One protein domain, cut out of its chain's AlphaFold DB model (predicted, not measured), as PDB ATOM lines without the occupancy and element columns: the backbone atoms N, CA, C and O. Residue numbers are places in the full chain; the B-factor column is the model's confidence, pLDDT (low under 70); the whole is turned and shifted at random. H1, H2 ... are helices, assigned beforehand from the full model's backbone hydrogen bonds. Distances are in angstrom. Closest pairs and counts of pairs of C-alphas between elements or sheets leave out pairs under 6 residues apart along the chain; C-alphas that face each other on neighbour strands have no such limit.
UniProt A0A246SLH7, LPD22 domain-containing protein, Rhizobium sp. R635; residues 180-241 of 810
ATOM      1  N   ARG A 180     196.778 201.246 129.909       79.94
ATOM      2  CA  ARG A 180     195.432 201.800 130.120       79.94
ATOM      3  C   ARG A 180     194.371 200.700 130.093       79.94
ATOM      4  O   ARG A 180     193.575 200.552 131.015       79.94
ATOM      5  N   GLU A 181     194.450 199.883 129.048       80.31
ATOM      6  CA  GLU A 181     193.515 198.808 128.745       80.31
ATOM      7  C   GLU A 181     193.619 197.677 129.777       80.31
ATOM      8  O   GLU A 181     192.610 197.076 130.126       80.31
ATOM      9  N   VAL A 182     194.812 197.430 130.331       87.56
ATOM     10  CA  VAL A 182     195.023 196.419 131.380       87.56
ATOM     11  C   VAL A 182     194.322 196.815 132.683       87.56
ATOM     12  O   VAL A 182     193.615 195.993 133.268       87.56
ATOM     13  N   LEU A 183     194.460 198.069 133.134       89.50
ATOM     14  CA  LEU A 183     193.772 198.524 134.351       89.50
ATOM     15  C   LEU A 183     192.248 198.601 134.144       89.50
ATOM     16  O   LEU A 183     191.481 198.256 135.045       89.50
ATOM     17  N   ALA A 184     191.813 198.982 132.940       90.75
ATOM     18  CA  ALA A 184     190.413 198.947 132.534       90.75
ATOM     19  C   ALA A 184     189.820 197.528 132.625       90.75
ATOM     20  O   ALA A 184     188.737 197.340 133.182       90.75
ATOM     21  N   GLU A 185     190.542 196.517 132.126       90.44
ATOM     22  CA  GLU A 185     190.130 195.109 132.172       90.44
ATOM     23  C   GLU A 185     190.040 194.568 133.615       90.44
ATOM     24  O   GLU A 185     189.161 193.741 133.885       90.44
ATOM     25  N   ASP A 186     190.879 195.061 134.541       91.56
ATOM     26  CA  ASP A 186     190.931 194.636 135.953       91.56
ATOM     27  C   ASP A 186     189.837 195.285 136.836       91.56
ATOM     28  O   ASP A 186     189.257 194.623 137.708       91.56
ATOM     29  N   ILE A 187     189.489 196.556 136.576       93.31
ATOM     30  CA  ILE A 187     188.360 197.254 137.227       93.31
ATOM     31  C   ILE A 187     187.022 196.736 136.704       93.31
ATOM     32  O   ILE A 187     186.113 196.471 137.487       93.31
ATOM     33  N   ALA A 188     186.898 196.531 135.394       92.19
ATOM     34  CA  ALA A 188     185.695 195.955 134.807       92.19
ATOM     35  C   ALA A 188     185.420 194.524 135.327       92.19
ATOM     36  O   ALA A 188     184.275 194.072 135.348       92.19
ATOM     37  N   GLY A 189     186.459 193.825 135.802       92.38
ATOM     38  CA  GLY A 189     186.373 192.553 136.524       92.38
ATOM     39  C   GLY A 189     186.169 192.660 138.047       92.38
ATOM     40  O   GLY A 189     186.344 191.658 138.737       92.38
ATOM     41  N   ALA A 190     185.849 193.831 138.614       93.69
ATOM     42  CA  ALA A 190     185.768 194.025 140.070       93.69
ATOM     43  C   ALA A 190     184.443 193.590 140.728       93.69
ATOM     44  O   ALA A 190     184.350 193.543 141.958       93.69
ATOM     45  N   ARG A 191     183.407 193.266 139.944       93.38
ATOM     46  CA  ARG A 191     182.083 192.891 140.463       93.38
ATOM     47  C   ARG A 191     182.163 191.612 141.309       93.38
ATOM     48  O   ARG A 191     182.426 190.536 140.782       93.38
ATOM     49  N   GLY A 192     181.886 191.737 142.607       90.00
ATOM     50  CA  GLY A 192     181.932 190.632 143.576       90.00
ATOM     51  C   GLY A 192     183.231 190.514 144.387       90.00
ATOM     52  O   GLY A 192     183.289 189.654 145.263       90.00
ATOM     53  N   LYS A 193     184.237 191.369 144.147       92.69
ATOM     54  CA  LYS A 193     185.463 191.434 144.966       92.69
ATOM     55  C   LYS A 193     185.176 191.966 146.384       92.69
ATOM     56  O   LYS A 193     184.249 192.752 146.596       92.69
ATOM     57  N   GLY A 194     185.965 191.531 147.365       87.50
ATOM     58  CA  GLY A 194     185.835 191.897 148.778       87.50
ATOM     59  C   GLY A 194     186.215 193.352 149.079       87.50
ATOM     60  O   GLY A 194     186.891 194.012 148.293       87.50
ATOM     61  N   LYS A 195     185.820 193.869 150.253       92.31
ATOM     62  CA  LYS A 195     186.086 195.273 150.649       92.31
ATOM     63  C   LYS A 195     187.573 195.647 150.592       92.31
ATOM     64  O   LYS A 195     187.900 196.750 150.168       92.31
ATOM     65  N   GLU A 196     188.452 194.732 150.992       86.94
ATOM     66  CA  GLU A 196     189.908 194.922 150.979       86.94
ATOM     67  C   GLU A 196     190.472 194.929 149.548       86.94
ATOM     68  O   GLU A 196     191.300 195.771 149.214       86.94
ATOM     69  N   GLU A 197     189.958 194.070 148.663       87.25
ATOM     70  CA  GLU A 197     190.338 194.037 147.244       87.25
ATOM     71  C   GLU A 197     189.867 195.285 146.485       87.25
ATOM     72  O   GLU A 197     190.593 195.817 145.646       87.25
ATOM     73  N   VAL A 198     188.662 195.782 146.794       91.75
ATOM     74  CA  VAL A 198     188.137 197.038 146.238       91.75
ATOM     75  C   VAL A 198     188.938 198.229 146.768       91.75
ATOM     76  O   VAL A 198     189.294 199.109 145.986       91.75
ATOM     77  N   ALA A 199     189.319 198.238 148.049       90.00
ATOM     78  CA  ALA A 199     190.241 199.239 148.586       90.00
ATOM     79  C   ALA A 199     191.616 199.185 147.891       90.00
ATOM     80  O   ALA A 199     192.148 200.231 147.536       90.00
ATOM     81  N   ALA A 200     192.147 197.993 147.597       86.81
ATOM     82  CA  ALA A 200     193.386 197.804 146.834       86.81
ATOM     83  C   ALA A 200     193.258 198.111 145.323       86.81
ATOM     84  O   ALA A 200     194.269 198.227 144.624       86.81
ATOM     85  N   LEU A 201     192.038 198.250 144.792       90.94
ATOM     86  CA  LEU A 201     191.775 198.809 143.461       90.94
ATOM     87  C   LEU A 201     191.656 200.340 143.503       90.94
ATOM     88  O   LEU A 201     192.185 200.993 142.612       90.94
ATOM     89  N   ILE A 202     191.048 200.924 144.541       91.69
ATOM     90  CA  ILE A 202     190.987 202.387 144.736       91.69
ATOM     91  C   ILE A 202     192.376 202.959 145.053       91.69
ATOM     92  O   ILE A 202     192.776 203.950 144.453       91.69
ATOM     93  N   ASP A 203     193.139 202.323 145.945       85.38
ATOM     94  CA  ASP A 203     194.532 202.685 146.241       85.38
ATOM     95  C   ASP A 203     195.414 202.566 144.996       85.38
ATOM     96  O   ASP A 203     196.266 203.427 144.775       85.38
ATOM     97  N   ARG A 204     195.139 201.579 144.125       87.88
ATOM     98  CA  ARG A 204     195.649 201.609 142.754       87.88
ATOM     99  C   ARG A 204     195.145 202.863 142.046       87.88
ATOM    100  O   ARG A 204     195.972 203.722 141.863       87.88
ATOM    101  N   ILE A 205     193.870 203.088 141.733       89.50
ATOM    102  CA  ILE A 205     193.406 204.285 140.977       89.50
ATOM    103  C   ILE A 205     193.902 205.651 141.538       89.50
ATOM    104  O   ILE A 205     194.096 206.592 140.771       89.50
ATOM    105  N   LEU A 206     194.189 205.784 142.837       84.88
ATOM    106  CA  LEU A 206     194.823 206.981 143.421       84.88
ATOM    107  C   LEU A 206     196.347 207.021 143.223       84.88
ATOM    108  O   LEU A 206     196.902 208.068 142.902       84.88
ATOM    109  N   LYS A 207     197.021 205.871 143.294       80.81
ATOM    110  CA  LYS A 207     198.326 205.606 142.659       80.81
ATOM    111  C   LYS A 207     198.137 205.252 141.166       80.81
ATOM    112  O   LYS A 207     198.839 204.379 140.666       80.81
ATOM    113  N   GLN A 208     197.135 205.855 140.515       85.19
ATOM    114  CA  GLN A 208     196.630 205.753 139.139       85.19
ATOM    115  C   GLN A 208     196.661 207.068 138.300       85.19
ATOM    116  O   GLN A 208     196.196 206.959 137.180       85.19
ATOM    117  N   PRO A 209     197.164 208.277 138.679       71.00
ATOM    118  CA  PRO A 209     196.699 209.512 138.042       71.00
ATOM    119  C   PRO A 209     197.722 210.229 137.123       71.00
ATOM    120  O   PRO A 209     198.357 211.210 137.529       71.00
ATOM    121  N   GLU A 210     197.800 209.818 135.852       63.00
ATOM    122  CA  GLU A 210     197.563 210.775 134.748       63.00
ATOM    123  C   GLU A 210     196.135 210.639 134.157       63.00
ATOM    124  O   GLU A 210     195.677 211.509 133.426       63.00
ATOM    125  N   LEU A 211     195.430 209.587 134.585       80.69
ATOM    126  CA  LEU A 211     193.984 209.375 134.714       80.69
ATOM    127  C   LEU A 211     193.361 210.394 135.677       80.69
ATOM    128  O   LEU A 211     193.974 210.736 136.692       80.69
ATOM    129  N   ASP A 212     192.108 210.783 135.451       83.62
ATOM    130  CA  ASP A 212     191.341 211.478 136.485       83.62
ATOM    131  C   ASP A 212     190.724 210.457 137.459       83.62
ATOM    132  O   ASP A 212     189.861 209.649 137.100       83.62
ATOM    133  N   SER A 213     191.143 210.485 138.726       80.62
ATOM    134  CA  SER A 213     190.556 209.632 139.764       80.62
ATOM    135  C   SER A 213     189.092 209.987 140.059       80.62
ATOM    136  O   SER A 213     188.341 209.112 140.492       80.62
ATOM    137  N   ASN A 214     188.662 211.217 139.752       83.94
ATOM    138  CA  ASN A 214     187.262 211.644 139.820       83.94
ATOM    139  C   ASN A 214     186.410 211.036 138.692       83.94
ATOM    140  O   ASN A 214     185.198 210.929 138.845       83.94
ATOM    141  N   GLU A 215     187.023 210.601 137.587       83.62
ATOM    142  CA  GLU A 215     186.359 209.837 136.524       83.62
ATOM    143  C   GLU A 215     186.384 208.329 136.831       83.62
ATOM    144  O   GLU A 215     185.387 207.636 136.631       83.62
ATOM    145  N   TRP A 216     187.494 207.809 137.369       92.12
ATOM    146  CA  TRP A 216     187.716 206.360 137.486       92.12
ATOM    147  C   TRP A 216     187.154 205.698 138.748       92.12
ATOM    148  O   TRP A 216     186.660 204.568 138.682       92.12
ATOM    149  N   ILE A 217     187.194 206.373 139.901       90.25
ATOM    150  CA  ILE A 217     186.664 205.816 141.158       90.25
ATOM    151  C   ILE A 217     185.133 205.619 141.104       90.25
ATOM    152  O   ILE A 217     184.673 204.561 141.547       90.25
ATOM    153  N   PRO A 218     184.321 206.534 140.524       94.44
ATOM    154  CA  PRO A 218     182.881 206.311 140.367       94.44
ATOM    155  C   PRO A 218     182.530 205.054 139.567       94.44
ATOM    156  O   PRO A 218     181.678 204.282 140.005       94.44
ATOM    157  N   VAL A 219     183.212 204.782 138.448       92.75
ATOM    158  CA  VAL A 219     182.913 203.591 137.630       92.75
ATOM    159  C   VAL A 219     183.285 202.305 138.367       92.75
ATOM    160  O   VAL A 219     182.522 201.344 138.313       92.75
ATOM    161  N   LEU A 220     184.395 202.276 139.117       94.44
ATOM    162  CA  LEU A 220     184.715 201.132 139.983       94.44
ATOM    163  C   LEU A 220     183.603 200.892 141.020       94.44
ATOM    164  O   LEU A 220     183.175 199.751 141.201       94.44
ATOM    165  N   HIS A 221     183.093 201.945 141.668       93.38
ATOM    166  CA  HIS A 221     181.959 201.812 142.588       93.38
ATOM    167  C   HIS A 221     180.693 201.301 141.891       93.38
ATOM    168  O   HIS A 221     180.008 200.439 142.442       93.38
ATOM    169  N   ASP A 222     180.406 201.766 140.678       93.06
ATOM    170  CA  ASP A 222     179.209 201.377 139.935       93.06
ATOM    171  C   ASP A 222     179.308 199.966 139.318       93.06
ATOM    172  O   ASP A 222     178.291 199.272 139.229       93.06
ATOM    173  N   VAL A 223     180.512 199.465 139.016       95.19
ATOM    174  CA  VAL A 223     180.769 198.044 138.698       95.19
ATOM    175  C   VAL A 223     180.601 197.156 139.931       95.19
ATOM    176  O   VAL A 223     179.946 196.114 139.856       95.19
ATOM    177  N   VAL A 224     181.148 197.558 141.084       93.62
ATOM    178  CA  VAL A 224     181.012 196.806 142.347       93.62
ATOM    179  C   VAL A 224     179.551 196.774 142.814       93.62
ATOM    180  O   VAL A 224     179.075 195.731 143.258       93.62
ATOM    181  N   ALA A 225     178.805 197.868 142.627       93.00
ATOM    182  CA  ALA A 225     177.357 197.931 142.836       93.00
ATOM    183  C   ALA A 225     176.540 197.181 141.760       93.00
ATOM    184  O   ALA A 225     175.325 197.049 141.897       93.00
ATOM    185  N   GLY A 226     177.177 196.696 140.688       93.12
ATOM    186  CA  GLY A 226     176.533 195.957 139.603       93.12
ATOM    187  C   GLY A 226     175.638 196.794 138.683       93.12
ATOM    188  O   GLY A 226     174.846 196.202 137.948       93.12
ATOM    189  N   LYS A 227     175.756 198.129 138.728       93.81
ATOM    190  CA  LYS A 227     175.063 199.078 137.840       93.81
ATOM    191  C   LYS A 227     175.677 199.104 136.440       93.81
ATOM    192  O   LYS A 227     174.932 199.206 135.476       93.81
ATOM    193  N   HIS A 228     177.006 199.008 136.351       91.88
ATOM    194  CA  HIS A 228     177.731 198.929 135.082       91.88
ATOM    195  C   HIS A 228     178.146 197.497 134.740       91.88
ATOM    196  O   HIS A 228     178.525 196.705 135.611       91.88
ATOM    197  N   THR A 229     178.077 197.168 133.449       94.38
ATOM    198  CA  THR A 229     178.622 195.919 132.893       94.38
ATOM    199  C   THR A 229     180.141 195.996 132.716       94.38
ATOM    200  O   THR A 229     180.744 197.070 132.800       94.38
ATOM    201  N   ARG A 230     180.783 194.848 132.449       90.38
ATOM    202  CA  ARG A 230     182.226 194.794 132.167       90.38
ATOM    203  C   ARG A 230     182.556 195.613 130.913       90.38
ATOM    204  O   ARG A 230     183.556 196.321 130.866       90.38
ATOM    205  N   GLU A 231     181.692 195.533 129.912       83.88
ATOM    206  CA  GLU A 231     181.829 196.163 128.604       83.88
ATOM    207  C   GLU A 231     181.610 197.684 128.668       83.88
ATOM    208  O   GLU A 231     182.316 198.431 127.990       83.88
ATOM    209  N   GLU A 232     180.673 198.160 129.496       87.94
ATOM    210  CA  GLU A 232     180.494 199.592 129.788       87.94
ATOM    211  C   GLU A 232     181.689 200.162 130.546       87.94
ATOM    212  O   GLU A 232     182.256 201.173 130.129       87.94
ATOM    213  N   ALA A 233     182.114 199.480 131.613       89.62
ATOM    214  CA  ALA A 233     183.258 199.894 132.409       89.62
ATOM    215  C   ALA A 233     184.528 199.969 131.557       89.62
ATOM    216  O   ALA A 233     185.218 200.977 131.601       89.62
ATOM    217  N   LEU A 234     184.787 198.974 130.703       85.62
ATOM    218  CA  LEU A 234     185.887 199.009 129.732       85.62
ATOM    219  C   LEU A 234     185.799 200.171 128.739       85.62
ATOM    220  O   LEU A 234     186.828 200.699 128.323       85.62
ATOM    221  N   ARG A 235     184.588 200.558 128.329       78.62
ATOM    222  CA  ARG A 235     184.366 201.637 127.359       78.62
ATOM    223  C   ARG A 235     184.580 203.021 127.972       78.62
ATOM    224  O   ARG A 235     185.078 203.904 127.282       78.62
ATOM    225  N   GLN A 236     184.219 203.201 129.240       82.88
ATOM    226  CA  GLN A 236     184.403 204.453 129.978       82.88
ATOM    227  C   GLN A 236     185.825 204.562 130.547       82.88
ATOM    228  O   GLN A 236     186.523 205.546 130.321       82.88
ATOM    229  N   LEU A 237     186.317 203.493 131.171       80.31
ATOM    230  CA  LEU A 237     187.676 203.360 131.702       80.31
ATOM    231  C   LEU A 237     188.702 203.049 130.607       80.31
ATOM    232  O   LEU A 237     189.695 202.377 130.834       80.31
ATOM    233  N   ASN A 238     188.502 203.588 129.410       68.81
ATOM    234  CA  ASN A 238     189.605 203.867 128.505       68.81
ATOM    235  C   ASN A 238     189.676 205.375 128.202       68.81
ATOM    236  O   ASN A 238     189.941 205.785 127.077       68.81
ATOM    237  N   ALA A 239     189.570 206.202 129.250       62.38
ATOM    238  CA  ALA A 239     190.409 207.397 129.468       62.38
ATOM    239  C   ALA A 239     191.849 207.000 129.944       62.38
ATOM    240  O   ALA A 239     192.107 205.806 130.043       62.38
ATOM    241  N   GLN A 240     192.815 207.923 130.127       42.25
ATOM    242  CA  GLN A 240     194.301 207.700 130.106       42.25
ATOM    243  C   GLN A 240     195.053 208.447 131.236       42.25
ATOM    244  O   GLN A 240     194.663 209.582 131.452       42.25
ATOM    245  N   LEU A 241     196.125 208.006 131.939       45.50
ATOM    246  CA  LEU A 241     196.921 206.744 132.094       45.50
ATOM    247  C   LEU A 241     197.516 206.628 133.552       45.50
ATOM    248  O   LEU A 241     197.018 207.293 134.448       45.50
TER     249      LEU A 241
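This is residues 180 to 241 of the 810 residues of the protein "LPD22 domain-containing protein" of Rhizobium sp. R635 (UniProt A0A246SLH7). Four short helices form a small, rounded cluster: H2, H3 and H4 are joined as two helical hairpins that share H3, and H1 packs at a slant on H3 and H4. H3 is the hub, between H2 and H4. The printed part has 62 residues with four named helices, H1 to H4 along the chain, and no named strand; the class is all helix. It is compact, with a radius of gyration of the C-alphas of 10.1 A and spans of 27 by 23 by 18 A.

H1, residues 180 to 188, begins at C-alpha 180 (195.432, 201.800, 130.120) and is 12.3 A long. H2, residues 195 to 206, measures 16.3 A. H3, residues 213 to 224, measures 16.2 A. H4, residues 230 to 236, is 10.1 A long and ends at C-alpha 236 (184.403, 204.453, 129.978).

H3 touches H2 at a shallow tilt of 23 degrees, opposite ways; the closest C-alphas, of Ile 205 and Ser 213, are 6.2 A apart, and H2 touches with residues 202 to 206 alone. H3 touches H4 with residues 219 to 223 alone, at a shallow tilt of 15 degrees, opposite ways; the closest C-alphas, of Val 219 and Ala 233, are 6.4 A apart. H3 touches H1 with residues 220 to 223 alone, the same way at 37 degrees, only just a steep tilt; the closest C-alphas, of Ile 187 and Leu 220, are 6.0 A apart. H1 touches H4 at a steep tilt of 45 degrees, opposite ways, with the closest C-alphas, of Ala 188 and Arg 230, 4.5 A apart. H1 and H2 are close but not clearly touching, and H2 and H4 are apart. Every O i to N i+4 pair is within hydrogen-bond range in H1, H2 and H4, and 6 of 8 in H3.

The C-alphas of Gly 192 and Glu 210, the two farthest apart, are 27.0 A apart, and those of Arg 180 and Leu 241, the first and last printed, 5.5 A. The printed part has no cut and no long link. Confidence is low, with pLDDT under 70, at residue 210 and residues 238 to 241.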